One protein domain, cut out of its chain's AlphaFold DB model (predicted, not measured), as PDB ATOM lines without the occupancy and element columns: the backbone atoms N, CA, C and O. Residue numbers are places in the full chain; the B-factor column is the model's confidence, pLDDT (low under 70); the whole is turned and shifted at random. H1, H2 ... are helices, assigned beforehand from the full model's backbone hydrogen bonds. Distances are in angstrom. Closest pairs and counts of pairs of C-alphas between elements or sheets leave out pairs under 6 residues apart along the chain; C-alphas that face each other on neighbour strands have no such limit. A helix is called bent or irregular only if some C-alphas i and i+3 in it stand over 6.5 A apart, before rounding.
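Overview. This is residues 141 to 254 of the 292 residues of an uncharacterized protein of Arabis alpina (UniProt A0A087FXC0). One long helix, H1, forms the core and runs along the longest axis; H2 folds back beside its far half as a helical hairpin, whose loop, residues 170 to 177, sticks out at that end. Round the first half of H1, H3 crosses on one side and a second helical hairpin, H4 with H5, packs on another. The printed part has 114 residues with five named helices, H1 to H5 in chain order, and no named strand: it is all helix. It is compact, with a radius of gyration of the C-alphas of 15.4 A, yet elongated in outline, spanning 50 by 32 by 22 A.

Arrangement. Start at H1, residues 142 to 169, the hub, which touches the four other helices. With residues 158 to 165 alone it touches H2, residues 178 to 188, at a shallow tilt of 18 degrees, opposite ways; their closest C-alphas, of Ile 162 and Ile 185, are 7.4 A apart. Look next at residues 144 to 151, where H1 touches H3, residues 203 to 212, about perpendicular at 82 degrees; the closest C-alphas, of Ile 148 and Ile 206, are 6.4 A apart. H4, residues 214 to 229, touches residues 147 to 154 of H1 at 73 degrees, only just about perpendicular, with the closest C-alphas, of Ala 150 and Leu 220, 6.3 A apart. H5, residues 237 to 254, touches residues 142 to 150 of H1 at a steep tilt of 54 degrees, opposite ways; the C-alphas of Ala 143 and Met 250 come closest, at 4.5 A. H4 and H5 touch at a shallow tilt of 27 degrees, opposite ways, closest at the C-alphas of Ile 228 and Val 240, 5.9 A apart. H3 and H4 touch only at the corner, and only just, with 3 pairs of C-alphas within 8 A, the closest being Cys 210 and Val 216 at 5.6 A. H2 is apart from H3, H4 and H5. In H1, H2 and H3 every O i to N i+4 pair is within hydrogen-bond range; in H4 it is 11 of 12 and in H5 11 of 14.

Along the chain. Find C-alpha 142 at (28.903, -25.162, -27.744); from there H1 runs 40.6 A to C-alpha 169 at (45.056, -53.709, -51.587). H2 measures 15.6 A and H3 14.4 A. H4 measures 23.8 A and is only just irregular, with C-alphas 214 and 217 6.7 A apart. H5 runs 27.1 A to C-alpha 254 at (23.808, -19.720, -35.609).

Size, cuts and confidence. The C-alphas farthest apart, of Pro 173 and Thr 254, are 50.3 A apart. The printed part has no cut. The link from H2 to H3, residues 189 to 202, is long; the link from H3 to H4 is tight. Mean pLDDT of the printed part is 76.7; look for values under 70 at residues 170 to 179, 197 to 201, 214, 229 to 238 and 252 to 254.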
ATOM      1  N   THR A 141      32.752 -22.073 -27.607       83.06
ATOM      2  CA  THR A 141      31.300 -22.167 -27.770       83.06
ATOM      3  C   THR A 141      30.826 -23.625 -27.829       83.06
ATOM      4  O   THR A 141      31.594 -24.555 -28.103       83.06
ATOM      5  N   LEU A 142      29.528 -23.843 -27.588       80.88
ATOM      6  CA  LEU A 142      28.903 -25.162 -27.744       80.88
ATOM      7  C   LEU A 142      29.056 -25.686 -29.180       80.88
ATOM      8  O   LEU A 142      29.413 -26.847 -29.368       80.88
ATOM      9  N   ALA A 143      28.864 -24.813 -30.173       82.50
ATOM     10  CA  ALA A 143      29.002 -25.148 -31.584       82.50
ATOM     11  C   ALA A 143      30.410 -25.648 -31.918       82.50
ATOM     12  O   ALA A 143      30.558 -26.689 -32.550       82.50
ATOM     13  N   GLU A 144      31.447 -24.969 -31.432       84.06
ATOM     14  CA  GLU A 144      32.844 -25.382 -31.603       84.06
ATOM     15  C   GLU A 144      33.126 -26.746 -30.972       84.06
ATOM     16  O   GLU A 144      33.735 -27.616 -31.598       84.06
ATOM     17  N   ALA A 145      32.626 -26.987 -29.759       84.12
ATOM     18  CA  ALA A 145      32.769 -28.289 -29.115       84.12
ATOM     19  C   ALA A 145      32.046 -29.410 -29.884       84.12
ATOM     20  O   ALA A 145      32.548 -30.537 -29.950       84.12
ATOM     21  N   CYS A 146      30.886 -29.117 -30.474       84.44
ATOM     22  CA  CYS A 146      30.161 -30.055 -31.324       84.44
ATOM     23  C   CYS A 146      30.879 -30.301 -32.660       84.44
ATOM     24  O   CYS A 146      31.006 -31.459 -33.053       84.44
ATOM     25  N   MET A 147      31.423 -29.263 -33.301       85.44
ATOM     26  CA  MET A 147      32.209 -29.381 -34.537       85.44
ATOM     27  C   MET A 147      33.447 -30.257 -34.336       85.44
ATOM     28  O   MET A 147      33.656 -31.182 -35.113       85.44
ATOM     29  N   ILE A 148      34.207 -30.056 -33.250       86.06
ATOM     30  CA  ILE A 148      35.360 -30.912 -32.917       86.06
ATOM     31  C   ILE A 148      34.930 -32.377 -32.786       86.06
ATOM     32  O   ILE A 148      35.590 -33.277 -33.306       86.06
ATOM     33  N   ARG A 149      33.813 -32.640 -32.098       86.25
ATOM     34  CA  ARG A 149      33.300 -34.008 -31.933       86.25
ATOM     35  C   ARG A 149      32.870 -34.634 -33.252       86.25
ATOM     36  O   ARG A 149      33.198 -35.795 -33.479       86.25
ATOM     37  N   ALA A 150      32.143 -33.893 -34.086       86.06
ATOM     38  CA  ALA A 150      31.693 -34.362 -35.391       86.06
ATOM     39  C   ALA A 150      32.886 -34.651 -36.311       86.06
ATOM     40  O   ALA A 150      32.956 -35.727 -36.900       86.06
ATOM     41  N   MET A 151      33.865 -33.744 -36.344       86.88
ATOM     42  CA  MET A 151      35.086 -33.887 -37.130       86.88
ATOM     43  C   MET A 151      35.891 -35.115 -36.690       86.88
ATOM     44  O   MET A 151      36.234 -35.954 -37.515       86.88
ATOM     45  N   ASN A 152      36.118 -35.292 -35.384       86.50
ATOM     46  CA  ASN A 152      36.837 -36.456 -34.852       86.50
ATOM     47  C   ASN A 152      36.112 -37.784 -35.123       86.50
ATOM     48  O   ASN A 152      36.763 -38.800 -35.365       86.50
ATOM     49  N   ALA A 153      34.775 -37.792 -35.093       85.00
ATOM     50  CA  ALA A 153      33.990 -38.975 -35.440       85.00
ATOM     51  C   ALA A 153      34.133 -39.327 -36.929       85.00
ATOM     52  O   ALA A 153      34.454 -40.470 -37.257       85.00
ATOM     53  N   GLN A 154      33.983 -38.333 -37.810       86.12
ATOM     54  CA  GLN A 154      34.163 -38.509 -39.250       86.12
ATOM     55  C   GLN A 154      35.593 -38.956 -39.589       86.12
ATOM     56  O   GLN A 154      35.786 -39.812 -40.449       86.12
ATOM     57  N   PHE A 155      36.592 -38.443 -38.864       85.00
ATOM     58  CA  PHE A 155      37.989 -38.855 -38.980       85.00
ATOM     59  C   PHE A 155      38.247 -40.309 -38.630       85.00
ATOM     60  O   PHE A 155      38.997 -40.981 -39.342       85.00
ATOM     61  N   ALA A 156      37.672 -40.783 -37.526       84.38
ATOM     62  CA  ALA A 156      37.825 -42.169 -37.111       84.38
ATOM     63  C   ALA A 156      37.275 -43.110 -38.195       84.38
ATOM     64  O   ALA A 156      37.974 -44.025 -38.622       84.38
ATOM     65  N   GLU A 157      36.082 -42.812 -38.719       85.19
ATOM     66  CA  GLU A 157      35.470 -43.597 -39.798       85.19
ATOM     67  C   GLU A 157      36.265 -43.527 -41.107       85.19
ATOM     68  O   GLU A 157      36.501 -44.558 -41.732       85.19
ATOM     69  N   TYR A 158      36.730 -42.337 -41.494       85.56
ATOM     70  CA  TYR A 158      37.584 -42.159 -42.669       85.56
ATOM     71  C   TYR A 158      38.872 -42.982 -42.565       85.56
ATOM     72  O   TYR A 158      39.238 -43.693 -43.498       85.56
ATOM     73  N   THR A 159      39.544 -42.913 -41.414       84.75
ATOM     74  CA  THR A 159      40.805 -43.625 -41.176       84.75
ATOM     75  C   THR A 159      40.606 -45.135 -41.237       84.75
ATOM     76  O   THR A 159      41.435 -45.838 -41.815       84.75
ATOM     77  N   ASP A 160      39.515 -45.639 -40.664       85.81
ATOM     78  CA  ASP A 160      39.185 -47.062 -40.700       85.81
ATOM     79  C   ASP A 160      38.863 -47.533 -42.128       85.81
ATOM     80  O   ASP A 160      39.319 -48.600 -42.539       85.81
ATOM     81  N   GLU A 161      38.142 -46.732 -42.918       85.38
ATOM     82  CA  GLU A 161      37.783 -47.089 -44.298       85.38
ATOM     83  C   GLU A 161      38.992 -47.044 -45.247       85.38
ATOM     84  O   GLU A 161      39.136 -47.928 -46.093       85.38
ATOM     85  N   ILE A 162      39.912 -46.092 -45.053       84.62
ATOM     86  CA  ILE A 162      41.201 -46.049 -45.762       84.62
ATOM     87  C   ILE A 162      42.068 -47.258 -45.403       84.62
ATOM     88  O   ILE A 162      42.582 -47.920 -46.302       84.62
ATOM     89  N   LYS A 163      42.192 -47.598 -44.112       85.94
ATOM     90  CA  LYS A 163      42.946 -48.787 -43.678       85.94
ATOM     91  C   LYS A 163      42.378 -50.072 -44.267       85.94
ATOM     92  O   LYS A 163      43.142 -50.953 -44.648       85.94
ATOM     93  N   GLU A 164      41.056 -50.195 -44.345       85.19
ATOM     94  CA  GLU A 164      40.423 -51.374 -44.932       85.19
ATOM     95  C   GLU A 164      40.614 -51.435 -46.455       85.19
ATOM     96  O   GLU A 164      40.860 -52.514 -46.994       85.19
ATOM     97  N   ALA A 165      40.565 -50.295 -47.154       82.88
ATOM     98  CA  ALA A 165      40.928 -50.219 -48.571       82.88
ATOM     99  C   ALA A 165      42.400 -50.618 -48.800       82.88
ATOM    100  O   ALA A 165      42.694 -51.434 -49.676       82.88
ATOM    101  N   ASP A 166      43.318 -50.145 -47.951       80.38
ATOM    102  CA  ASP A 166      44.736 -50.530 -47.975       80.38
ATOM    103  C   ASP A 166      44.975 -52.005 -47.590       80.38
ATOM    104  O   ASP A 166      45.912 -52.644 -48.075       80.38
ATOM    105  N   ARG A 167      44.124 -52.598 -46.750       82.00
ATOM    106  CA  ARG A 167      44.195 -54.031 -46.434       82.00
ATOM    107  C   ARG A 167      43.761 -54.878 -47.626       82.00
ATOM    108  O   ARG A 167      44.470 -55.814 -47.989       82.00
ATOM    109  N   ARG A 168      42.648 -54.528 -48.279       77.12
ATOM    110  CA  ARG A 168      42.187 -55.196 -49.513       77.12
ATOM    111  C   ARG A 168      43.225 -55.088 -50.630       77.12
ATOM    112  O   ARG A 168      43.501 -56.068 -51.313       77.12
ATOM    113  N   LYS A 169      43.904 -53.944 -50.709       71.81
ATOM    114  CA  LYS A 169      45.056 -53.709 -51.587       71.81
ATOM    115  C   LYS A 169      46.195 -54.709 -51.420       71.81
ATOM    116  O   LYS A 169      46.811 -55.092 -52.407       71.81
ATOM    117  N   SER A 170      46.492 -55.137 -50.197       65.44
ATOM    118  CA  SER A 170      47.560 -56.119 -49.966       65.44
ATOM    119  C   SER A 170      47.220 -57.536 -50.454       65.44
ATOM    120  O   SER A 170      48.112 -58.379 -50.510       65.44
ATOM    121  N   LEU A 171      45.957 -57.794 -50.817       68.94
ATOM    122  CA  LEU A 171      45.439 -59.121 -51.151       68.94
ATOM    123  C   LEU A 171      45.151 -59.328 -52.650       68.94
ATOM    124  O   LEU A 171      45.093 -60.481 -53.070       68.94
ATOM    125  N   GLU A 172      45.015 -58.271 -53.468       63.03
ATOM    126  CA  GLU A 172      44.676 -58.400 -54.899       63.03
ATOM    127  C   GLU A 172      45.757 -57.839 -55.863       63.03
ATOM    128  O   GLU A 172      46.172 -56.684 -55.721       63.03
ATOM    129  N   PRO A 173      46.231 -58.610 -56.874       59.53
ATOM    130  CA  PRO A 173      47.379 -58.214 -57.705       59.53
ATOM    131  C   PRO A 173      47.084 -57.256 -58.878       59.53
ATOM    132  O   PRO A 173      48.027 -56.687 -59.428       59.53
ATOM    133  N   TYR A 174      45.827 -57.075 -59.306       54.44
ATOM    134  CA  TYR A 174      45.484 -56.389 -60.566       54.44
ATOM    135  C   TYR A 174      44.661 -55.114 -60.348       54.44
ATOM    136  O   TYR A 174      43.679 -55.108 -59.616       54.44
ATOM    137  N   TRP A 175      45.061 -54.018 -60.998       53.53
ATOM    138  CA  TRP A 175      44.668 -52.668 -60.597       53.53
ATOM    139  C   TRP A 175      44.321 -51.745 -61.765       53.53
ATOM    140  O   TRP A 175      45.224 -51.283 -62.461       53.53
ATOM    141  N   ILE A 176      43.043 -51.371 -61.891       53.16
ATOM    142  CA  ILE A 176      42.608 -50.203 -62.686       53.16
ATOM    143  C   ILE A 176      41.643 -49.285 -61.895       53.16
ATOM    144  O   ILE A 176      41.581 -48.097 -62.169       53.16
ATOM    145  N   MET A 177      41.008 -49.745 -60.808       55.44
ATOM    146  CA  MET A 177      40.004 -48.962 -60.049       55.44
ATOM    147  C   MET A 177      40.554 -48.151 -58.847       55.44
ATOM    148  O   MET A 177      39.796 -47.698 -57.993       55.44
ATOM    149  N   ARG A 178      41.884 -47.964 -58.759       65.00
ATOM    150  CA  ARG A 178      42.581 -47.407 -57.572       65.00
ATOM    151  C   ARG A 178      42.204 -45.978 -57.232       65.00
ATOM    152  O   ARG A 178      41.843 -45.680 -56.099       65.00
ATOM    153  N   GLU A 179      42.383 -45.087 -58.195       69.56
ATOM    154  CA  GLU A 179      42.215 -43.656 -57.963       69.56
ATOM    155  C   GLU A 179      40.751 -43.348 -57.641       69.56
ATOM    156  O   GLU A 179      40.461 -42.528 -56.776       69.56
ATOM    157  N   GLU A 180      39.833 -44.060 -58.296       78.12
ATOM    158  CA  GLU A 180      38.393 -43.863 -58.178       78.12
ATOM    159  C   GLU A 180      37.861 -44.293 -56.808       78.12
ATOM    160  O   GLU A 180      37.111 -43.535 -56.195       78.12
ATOM    161  N   GLU A 181      38.299 -45.438 -56.270       80.19
ATOM    162  CA  GLU A 181      37.879 -45.886 -54.935       80.19
ATOM    163  C   GLU A 181      38.387 -44.942 -53.835       80.19
ATOM    164  O   GLU A 181      37.609 -44.476 -52.998       80.19
ATOM    165  N   PHE A 182      39.676 -44.585 -53.851       81.75
ATOM    166  CA  PHE A 182      40.225 -43.645 -52.869       81.75
ATOM    167  C   PHE A 182      39.626 -42.241 -53.020       81.75
ATOM    168  O   PHE A 182      39.390 -41.572 -52.011       81.75
ATOM    169  N   SER A 183      39.336 -41.797 -54.245       83.50
ATOM    170  CA  SER A 183      38.642 -40.526 -54.488       83.50
ATOM    171  C   SER A 183      37.204 -40.564 -53.972       83.50
ATOM    172  O   SER A 183      36.764 -39.609 -53.332       83.50
ATOM    173  N   ALA A 184      36.490 -41.675 -54.157       84.56
ATOM    174  CA  ALA A 184      35.150 -41.865 -53.611       84.56
ATOM    175  C   ALA A 184      35.155 -41.842 -52.073       84.56
ATOM    176  O   ALA A 184      34.330 -41.147 -51.475       84.56
ATOM    177  N   ILE A 185      36.116 -42.515 -51.425       84.25
ATOM    178  CA  ILE A 185      36.277 -42.483 -49.961       84.25
ATOM    179  C   ILE A 185      36.589 -41.055 -49.489       84.25
ATOM    180  O   ILE A 185      35.938 -40.559 -48.567       84.25
ATOM    181  N   ARG A 186      37.529 -40.347 -50.132       86.12
ATOM    182  CA  ARG A 186      37.849 -38.953 -49.772       86.12
ATOM    183  C   ARG A 186      36.638 -38.034 -49.918       86.12
ATOM    184  O   ARG A 186      36.371 -37.255 -49.006       86.12
ATOM    185  N   ASN A 187      35.884 -38.146 -51.008       85.50
ATOM    186  CA  ASN A 187      34.692 -37.326 -51.238       85.50
ATOM    187  C   ASN A 187      33.588 -37.625 -50.213       85.50
ATOM    188  O   ASN A 187      32.969 -36.704 -49.685       85.50
ATOM    189  N   LYS A 188      33.384 -38.903 -49.865       85.12
ATOM    190  CA  LYS A 188      32.400 -39.352 -48.865       85.12
ATOM    191  C   LYS A 188      32.676 -38.813 -47.458       85.12
ATOM    192  O   LYS A 188      31.734 -38.606 -46.693       85.12
ATOM    193  N   TYR A 189      33.947 -38.629 -47.105       84.88
ATOM    194  CA  TYR A 189      34.376 -38.160 -45.784       84.88
ATOM    195  C   TYR A 189      34.906 -36.728 -45.788       84.88
ATOM    196  O   TYR A 189      35.577 -36.321 -44.840       84.88
ATOM    197  N   TRP A 190      34.602 -35.936 -46.817       85.31
ATOM    198  CA  TRP A 190      34.826 -34.497 -46.743       85.31
ATOM    199  C   TRP A 190      33.928 -33.913 -45.634       85.31
ATOM    200  O   TRP A 190      32.747 -34.267 -45.556       85.31
ATOM    201  N   PRO A 191      34.438 -33.042 -44.751       85.56
ATOM    202  CA  PRO A 191      35.740 -32.374 -44.824       85.56
ATOM    203  C   PRO A 191      36.889 -33.039 -44.041       85.56
ATOM    204  O   PRO A 191      38.025 -32.590 -44.148       85.56
ATOM    205  N   ALA A 192      36.652 -34.110 -43.279       85.25
ATOM    206  CA  ALA A 192      37.723 -34.824 -42.572       85.25
ATOM    207  C   ALA A 192      38.847 -35.304 -43.512       85.25
ATOM    208  O   ALA A 192      40.024 -35.194 -43.187       85.25
ATOM    209  N   SER A 193      38.514 -35.762 -44.717       81.25
ATOM    210  CA  SER A 193      39.498 -36.279 -45.680       81.25
ATOM    211  C   SER A 193      40.557 -35.268 -46.148       81.25
ATOM    212  O   SER A 193      41.641 -35.686 -46.557       81.25
ATOM    213  N   THR A 194      40.271 -33.963 -46.100       82.88
ATOM    214  CA  THR A 194      41.191 -32.894 -46.532       82.88
ATOM    215  C   THR A 194      41.956 -32.259 -45.378       82.88
ATOM    216  O   THR A 194      42.895 -31.495 -45.608       82.88
ATOM    217  N   PHE A 195      41.593 -32.575 -44.137       81.19
ATOM    218  CA  PHE A 195      42.266 -32.032 -42.973       81.19
ATOM    219  C   PHE A 195      43.471 -32.890 -42.580       81.19
ATOM    220  O   PHE A 195      43.422 -34.118 -42.502       81.19
ATOM    221  N   HIS A 196      44.598 -32.213 -42.366       71.75
ATOM    222  CA  HIS A 196      45.896 -32.856 -42.236       71.75
ATOM    223  C   HIS A 196      45.963 -33.709 -40.959       71.75
ATOM    224  O   HIS A 196      45.808 -33.194 -39.851       71.75
ATOM    225  N   ILE A 197      46.240 -35.008 -41.108       64.94
ATOM    226  CA  ILE A 197      46.181 -36.003 -40.019       64.94
ATOM    227  C   ILE A 197      47.091 -35.630 -38.835       64.94
ATOM    228  O   ILE A 197      46.745 -35.870 -37.679       64.94
ATOM    229  N   SER A 198      48.221 -34.965 -39.103       64.31
ATOM    230  CA  SER A 198      49.146 -34.465 -38.074       64.31
ATOM    231  C   SER A 198      48.521 -33.445 -37.113       64.31
ATOM    232  O   SER A 198      49.025 -33.263 -36.009       64.31
ATOM    233  N   ASN A 199      47.430 -32.791 -37.515       68.19
ATOM    234  CA  ASN A 199      46.801 -31.706 -36.765       68.19
ATOM    235  C   ASN A 199      45.562 -32.170 -35.980       68.19
ATOM    236  O   ASN A 199      44.967 -31.365 -35.271       68.19
ATOM    237  N   ILE A 200      45.178 -33.453 -36.063       63.22
ATOM    238  CA  ILE A 200      43.955 -34.001 -35.435       63.22
ATOM    239  C   ILE A 200      43.999 -33.908 -33.906       63.22
ATOM    240  O   ILE A 200      42.973 -33.737 -33.253       63.22
ATOM    241  N   VAL A 201      45.190 -33.996 -33.313       66.19
ATOM    242  CA  VAL A 201      45.348 -33.901 -31.853       66.19
ATOM    243  C   VAL A 201      45.185 -32.453 -31.366       66.19
ATOM    244  O   VAL A 201      44.893 -32.221 -30.193       66.19
ATOM    245  N   ASN A 202      45.334 -31.472 -32.263       82.12
ATOM    246  CA  ASN A 202      45.176 -30.064 -31.938       82.12
ATOM    247  C   ASN A 202      43.737 -29.604 -32.204       82.12
ATOM    248  O   ASN A 202      43.359 -29.269 -33.328       82.12
ATOM    249  N   GLU A 203      42.950 -29.538 -31.131       83.00
ATOM    250  CA  GLU A 203      41.577 -29.033 -31.169       83.00
ATOM    251  C   GLU A 203      41.484 -27.616 -31.774       83.00
ATOM    252  O   GLU A 203      40.500 -27.332 -32.449       83.00
ATOM    253  N   GLU A 204      42.493 -26.748 -31.602       83.94
ATOM    254  CA  GLU A 204      42.476 -25.394 -32.184       83.94
ATOM    255  C   GLU A 204      42.656 -25.424 -33.703       83.94
ATOM    256  O   GLU A 204      41.978 -24.703 -34.425       83.94
ATOM    257  N   SER A 205      43.496 -26.327 -34.218       83.69
ATOM    258  CA  SER A 205      43.646 -26.504 -35.665       83.69
ATOM    259  C   SER A 205      42.348 -26.982 -36.314       83.69
ATOM    260  O   SER A 205      42.015 -26.518 -37.403       83.69
ATOM    261  N   ILE A 206      41.601 -27.871 -35.645       84.31
ATOM    262  CA  ILE A 206      40.273 -28.308 -36.104       84.31
ATOM    263  C   ILE A 206      39.326 -27.110 -36.182       84.31
ATOM    264  O   ILE A 206      38.651 -26.931 -37.192       84.31
ATOM    265  N   LEU A 207      39.293 -26.274 -35.143       83.62
ATOM    266  CA  LEU A 207      38.428 -25.096 -35.124       83.62
ATOM    267  C   LEU A 207      38.811 -24.079 -36.188       83.62
ATOM    268  O   LEU A 207      37.929 -23.601 -36.892       83.62
ATOM    269  N   ASP A 208      40.096 -23.788 -36.362       84.44
ATOM    270  CA  ASP A 208      40.565 -22.889 -37.415       84.44
ATOM    271  C   ASP A 208      40.157 -23.378 -38.800       84.44
ATOM    272  O   ASP A 208      39.739 -22.584 -39.640       84.44
ATOM    273  N   PHE A 209      40.229 -24.686 -39.040       83.94
ATOM    274  CA  PHE A 209      39.751 -25.276 -40.281       83.94
ATOM    275  C   PHE A 209      38.228 -25.144 -40.433       83.94
ATOM    276  O   PHE A 209      37.757 -24.708 -41.482       83.94
ATOM    277  N   CYS A 210      37.458 -25.422 -39.376       83.06
ATOM    278  CA  CYS A 210      36.005 -25.236 -39.377       83.06
ATOM    279  C   CYS A 210      35.572 -23.767 -39.534       83.06
ATOM    280  O   CYS A 210      34.500 -23.517 -40.076       83.06
ATOM    281  N   ARG A 211      36.372 -22.803 -39.057       81.88
ATOM    282  CA  ARG A 211      36.110 -21.357 -39.173       81.88
ATOM    283  C   ARG A 211      36.474 -20.809 -40.556       81.88
ATOM    284  O   ARG A 211      35.812 -19.894 -41.032       81.88
ATOM    285  N   LYS A 212      37.536 -21.330 -41.181       78.62
ATOM    286  CA  LYS A 212      38.056 -20.837 -42.470       78.62
ATOM    287  C   LYS A 212      37.182 -21.211 -43.662       78.62
ATOM    288  O   LYS A 212      37.124 -20.442 -44.616       78.62
ATOM    289  N   ASP A 213      36.529 -22.366 -43.621       73.69
ATOM    290  CA  ASP A 213      35.756 -22.881 -44.747       73.69
ATOM    291  C   ASP A 213      34.260 -22.923 -44.406       73.69
ATOM    292  O   ASP A 213      33.798 -23.715 -43.579       73.69
ATOM    293  N   GLN A 214      33.490 -22.050 -45.066       68.00
ATOM    294  CA  GLN A 214      32.050 -21.891 -44.845       68.00
ATOM    295  C   GLN A 214      31.248 -23.176 -45.141       68.00
ATOM    296  O   GLN A 214      30.138 -23.329 -44.629       68.00
ATOM    297  N   GLY A 215      31.796 -24.126 -45.910       81.12
ATOM    298  CA  GLY A 215      31.137 -25.398 -46.221       81.12
ATOM    299  C   GLY A 215      31.306 -26.483 -45.152       81.12
ATOM    300  O   GLY A 215      30.505 -27.422 -45.100       81.12
ATOM    301  N   VAL A 216      32.312 -26.367 -44.276       84.12
ATOM    302  CA  VAL A 216      32.683 -27.424 -43.316       84.12
ATOM    303  C   VAL A 216      31.576 -27.670 -42.300       84.12
ATOM    304  O   VAL A 216      31.171 -28.814 -42.096       84.12
ATOM    305  N   LYS A 217      31.035 -26.605 -41.695       84.00
ATOM    306  CA  LYS A 217      29.950 -26.722 -40.707       84.00
ATOM    307  C   LYS A 217      28.720 -27.407 -41.312       84.00
ATOM    308  O   LYS A 217      28.196 -28.345 -40.714       84.00
ATOM    309  N   SER A 218      28.298 -26.982 -42.503       84.75
ATOM    310  CA  SER A 218      27.133 -27.541 -43.203       84.75
ATOM    311  C   SER A 218      27.319 -29.020 -43.545       84.75
ATOM    312  O   SER A 218      26.424 -29.826 -43.297       84.75
ATOM    313  N   ARG A 219      28.504 -29.420 -44.021       85.50
ATOM    314  CA  ARG A 219      28.787 -30.834 -44.315       85.50
ATOM    315  C   ARG A 219      28.910 -31.702 -43.070       85.50
ATOM    316  O   ARG A 219      28.462 -32.844 -43.089       85.50
ATOM    317  N   LEU A 220      29.445 -31.173 -41.971       85.56
ATOM    318  CA  LEU A 220      29.429 -31.879 -40.687       85.56
ATOM    319  C   LEU A 220      27.994 -32.065 -40.165       85.56
ATOM    320  O   LEU A 220      27.680 -33.129 -39.633       85.56
ATOM    321  N   ILE A 221      27.110 -31.079 -40.362       86.00
ATOM    322  CA  ILE A 221      25.676 -31.202 -40.053       86.00
ATOM    323  C   ILE A 221      25.040 -32.320 -40.891       86.00
ATOM    324  O   ILE A 221      24.369 -33.186 -40.331       86.00
ATOM    325  N   GLU A 222      25.270 -32.341 -42.208       86.69
ATOM    326  CA  GLU A 222      24.779 -33.407 -43.097       86.69
ATOM    327  C   GLU A 222      25.293 -34.787 -42.682       86.69
ATOM    328  O   GLU A 222      24.520 -35.742 -42.609       86.69
ATOM    329  N   TYR A 223      26.579 -34.886 -42.341       84.69
ATOM    330  CA  TYR A 223      27.181 -36.124 -41.857       84.69
ATOM    331  C   TYR A 223      26.480 -36.625 -40.587       84.69
ATOM    332  O   TYR A 223      26.030 -37.771 -40.549       84.69
ATOM    333  N   VAL A 224      26.307 -35.765 -39.576       84.12
ATOM    334  CA  VAL A 224      25.616 -36.130 -38.328       84.12
ATOM    335  C   VAL A 224      24.149 -36.495 -38.588       84.12
ATOM    336  O   VAL A 224      23.658 -37.466 -38.006       84.12
ATOM    337  N   LYS A 225      23.454 -35.792 -39.496       85.06
ATOM    338  CA  LYS A 225      22.092 -36.147 -39.938       85.06
ATOM    339  C   LYS A 225      22.049 -37.539 -40.570       85.06
ATOM    340  O   LYS A 225      21.184 -38.329 -40.199       85.06
ATOM    341  N   GLY A 226      23.008 -37.879 -41.432       80.94
ATOM    342  CA  GLY A 226      23.131 -39.212 -42.036       80.94
ATOM    343  C   GLY A 226      23.365 -40.329 -41.012       80.94
ATOM    344  O   GLY A 226      22.791 -41.412 -41.137       80.94
ATOM    345  N   LEU A 227      24.131 -40.058 -39.946       78.12
ATOM    346  CA  LEU A 227      24.328 -41.012 -38.843       78.12
ATOM    347  C   LEU A 227      23.050 -41.246 -38.019       78.12
ATOM    348  O   LEU A 227      22.843 -42.338 -37.492       78.12
ATOM    349  N   ILE A 228      22.192 -40.228 -37.889       77.62
ATOM    350  CA  ILE A 228      20.903 -40.330 -37.184       77.62
ATOM    351  C   ILE A 228      19.840 -40.999 -38.073       77.62
ATOM    352  O   ILE A 228      19.028 -41.772 -37.563       77.62
ATOM    353  N   GLY A 229      19.838 -40.695 -39.375       68.56
ATOM    354  CA  GLY A 229      18.842 -41.124 -40.365       68.56
ATOM    355  C   GLY A 229      18.973 -42.568 -40.857       68.56
ATOM    356  O   GLY A 229      18.055 -43.066 -41.500       68.56
ATOM    357  N   GLY A 230      20.058 -43.268 -40.516       54.34
ATOM    358  CA  GLY A 230      20.156 -44.722 -40.686       54.34
ATOM    359  C   GLY A 230      20.792 -45.222 -41.987       54.34
ATOM    360  O   GLY A 230      20.804 -46.429 -42.203       54.34
ATOM    361  N   GLU A 231      21.389 -44.365 -42.818       50.34
ATOM    362  CA  GLU A 231      22.127 -44.841 -44.008       50.34
ATOM    363  C   GLU A 231      23.479 -45.492 -43.662       50.34
ATOM    364  O   GLU A 231      24.037 -46.251 -44.453       50.34
ATOM    365  N   LYS A 232      24.019 -45.243 -42.462       52.50
ATOM    366  CA  LYS A 232      25.299 -45.803 -42.010       52.50
ATOM    367  C   LYS A 232      25.145 -46.446 -40.635       52.50
ATOM    368  O   LYS A 232      25.098 -45.727 -39.654       52.50
ATOM    369  N   LYS A 233      25.132 -47.788 -40.586       54.12
ATOM    370  CA  LYS A 233      25.206 -48.674 -39.395       54.12
ATOM    371  C   LYS A 233      24.171 -48.410 -38.280       54.12
ATOM    372  O   LYS A 233      23.910 -47.298 -37.851       54.12
ATOM    373  N   ILE A 234      23.613 -49.487 -37.725       51.94
ATOM    374  CA  ILE A 234      22.695 -49.423 -36.577       51.94
ATOM    375  C   ILE A 234      23.471 -48.900 -35.356       51.94
ATOM    376  O   ILE A 234      24.162 -49.654 -34.668       51.94
ATOM    377  N   TYR A 235      23.399 -47.596 -35.086       56.22
ATOM    378  CA  TYR A 235      23.950 -47.032 -33.860       56.22
ATOM    379  C   TYR A 235      23.070 -47.457 -32.674       56.22
ATOM    380  O   TYR A 235      21.848 -47.300 -32.727       56.22
ATOM    381  N   PRO A 236      23.657 -47.942 -31.563       59.34
ATOM    382  CA  PRO A 236      22.903 -48.158 -30.336       59.34
ATOM    383  C   PRO A 236      22.179 -46.867 -29.930       59.34
ATOM    384  O   PRO A 236      22.767 -45.789 -30.027       59.34
ATOM    385  N   HIS A 237      20.943 -46.958 -29.423       56.44
ATOM    386  CA  HIS A 237      20.106 -45.795 -29.069       56.44
ATOM    387  C   HIS A 237      20.841 -44.705 -28.267       56.44
ATOM    388  O   HIS A 237      20.693 -43.518 -28.554       56.44
ATOM    389  N   ARG A 238      21.726 -45.092 -27.335       56.84
ATOM    390  CA  ARG A 238      22.552 -44.144 -26.564       56.84
ATOM    391  C   ARG A 238      23.461 -43.263 -27.429       56.84
ATOM    392  O   ARG A 238      23.696 -42.116 -27.064       56.84
ATOM    393  N   LYS A 239      23.986 -43.769 -28.549       70.31
ATOM    394  CA  LYS A 239      24.817 -42.985 -29.481       70.31
ATOM    395  C   LYS A 239      23.967 -42.018 -30.306       70.31
ATOM    396  O   LYS A 239      24.384 -40.882 -30.494       70.31
ATOM    397  N   VAL A 240      22.757 -42.418 -30.705       72.75
ATOM    398  CA  VAL A 240      21.826 -41.555 -31.456       72.75
ATOM    399  C   VAL A 240      21.427 -40.321 -30.644       72.75
ATOM    400  O   VAL A 240      21.447 -39.209 -31.160       72.75
ATOM    401  N   GLU A 241      21.132 -40.481 -29.353       70.12
ATOM    402  CA  GLU A 241      20.823 -39.342 -28.477       70.12
ATOM    403  C   GLU A 241      22.001 -38.363 -28.333       70.12
ATOM    404  O   GLU A 241      21.799 -37.157 -28.236       70.12
ATOM    405  N   VAL A 242      23.240 -38.867 -28.307       76.75
ATOM    406  CA  VAL A 242      24.439 -38.014 -28.270       76.75
ATOM    407  C   VAL A 242      24.611 -37.263 -29.590       76.75
ATOM    408  O   VAL A 242      24.977 -36.092 -29.570       76.75
ATOM    409  N   LEU A 243      24.316 -37.902 -30.723       79.69
ATOM    410  CA  LEU A 243      24.375 -37.263 -32.038       79.69
ATOM    411  C   LEU A 243      23.314 -36.169 -32.199       79.69
ATOM    412  O   LEU A 243      23.625 -35.119 -32.748       79.69
ATOM    413  N   ARG A 244      22.103 -36.355 -31.654       80.38
ATOM    414  CA  ARG A 244      21.063 -35.306 -31.637       80.38
ATOM    415  C   ARG A 244      21.505 -34.062 -30.866       80.38
ATOM    416  O   ARG A 244      21.327 -32.957 -31.352       80.38
ATOM    417  N   VAL A 245      22.147 -34.256 -29.714       78.81
ATOM    418  CA  VAL A 245      22.760 -33.177 -28.914       78.81
ATOM    419  C   VAL A 245      23.853 -32.451 -29.708       78.81
ATOM    420  O   VAL A 245      23.912 -31.225 -29.706       78.81
ATOM    421  N   VAL A 246      24.714 -33.195 -30.408       81.00
ATOM    422  CA  VAL A 246      25.769 -32.603 -31.250       81.00
ATOM    423  C   VAL A 246      25.167 -31.791 -32.396       81.00
ATOM    424  O   VAL A 246      25.618 -30.674 -32.633       81.00
ATOM    425  N   LEU A 247      24.136 -32.325 -33.056       84.12
ATOM    426  CA  LEU A 247      23.425 -31.655 -34.140       84.12
ATOM    427  C   LEU A 247      22.768 -30.356 -33.661       84.12
ATOM    428  O   LEU A 247      23.065 -29.301 -34.211       84.12
ATOM    429  N   ALA A 248      21.970 -30.424 -32.591       80.69
ATOM    430  CA  ALA A 248      21.326 -29.258 -31.995       80.69
ATOM    431  C   ALA A 248      22.359 -28.200 -31.583       80.69
ATOM    432  O   ALA A 248      22.217 -27.036 -31.919       80.69
ATOM    433  N   GLY A 249      23.473 -28.599 -30.956       80.50
ATOM    434  CA  GLY A 249      24.525 -27.652 -30.581       80.50
ATOM    435  C   GLY A 249      25.233 -26.980 -31.768       80.50
ATOM    436  O   GLY A 249      25.751 -25.874 -31.615       80.50
ATOM    437  N   MET A 250      25.276 -27.620 -32.942       82.56
ATOM    438  CA  MET A 250      25.791 -27.004 -34.174       82.56
ATOM    439  C   MET A 250      24.758 -26.091 -34.841       82.56
ATOM    440  O   MET A 250      25.148 -25.046 -35.372       82.56
ATOM    441  N   GLU A 251      23.481 -26.478 -34.819       81.56
ATOM    442  CA  GLU A 251      22.358 -25.713 -35.373       81.56
ATOM    443  C   GLU A 251      22.063 -24.471 -34.514       81.56
ATOM    444  O   GLU A 251      22.122 -23.372 -35.038       81.56
ATOM    445  N   ASP A 252      21.927 -24.589 -33.193       68.69
ATOM    446  CA  ASP A 252      21.642 -23.466 -32.275       68.69
ATOM    447  C   ASP A 252      22.774 -22.420 -32.215       68.69
ATOM    448  O   ASP A 252      22.583 -21.270 -31.819       68.69
ATOM    449  N   GLY A 253      23.987 -22.799 -32.623       56.81
ATOM    450  CA  GLY A 253      25.137 -21.903 -32.703       56.81
ATOM    451  C   GLY A 253      25.079 -20.867 -33.830       56.81
ATOM    452  O   GLY A 253      26.076 -20.174 -34.025       56.81
ATOM    453  N   THR A 254      24.000 -20.793 -34.616       43.16
ATOM    454  CA  THR A 254      23.808 -19.720 -35.609       43.16
ATOM    455  C   THR A 254      23.234 -18.423 -35.036       43.16
ATOM    456  O   THR A 254      23.435 -17.398 -35.675       43.16
TER     457      THR A 254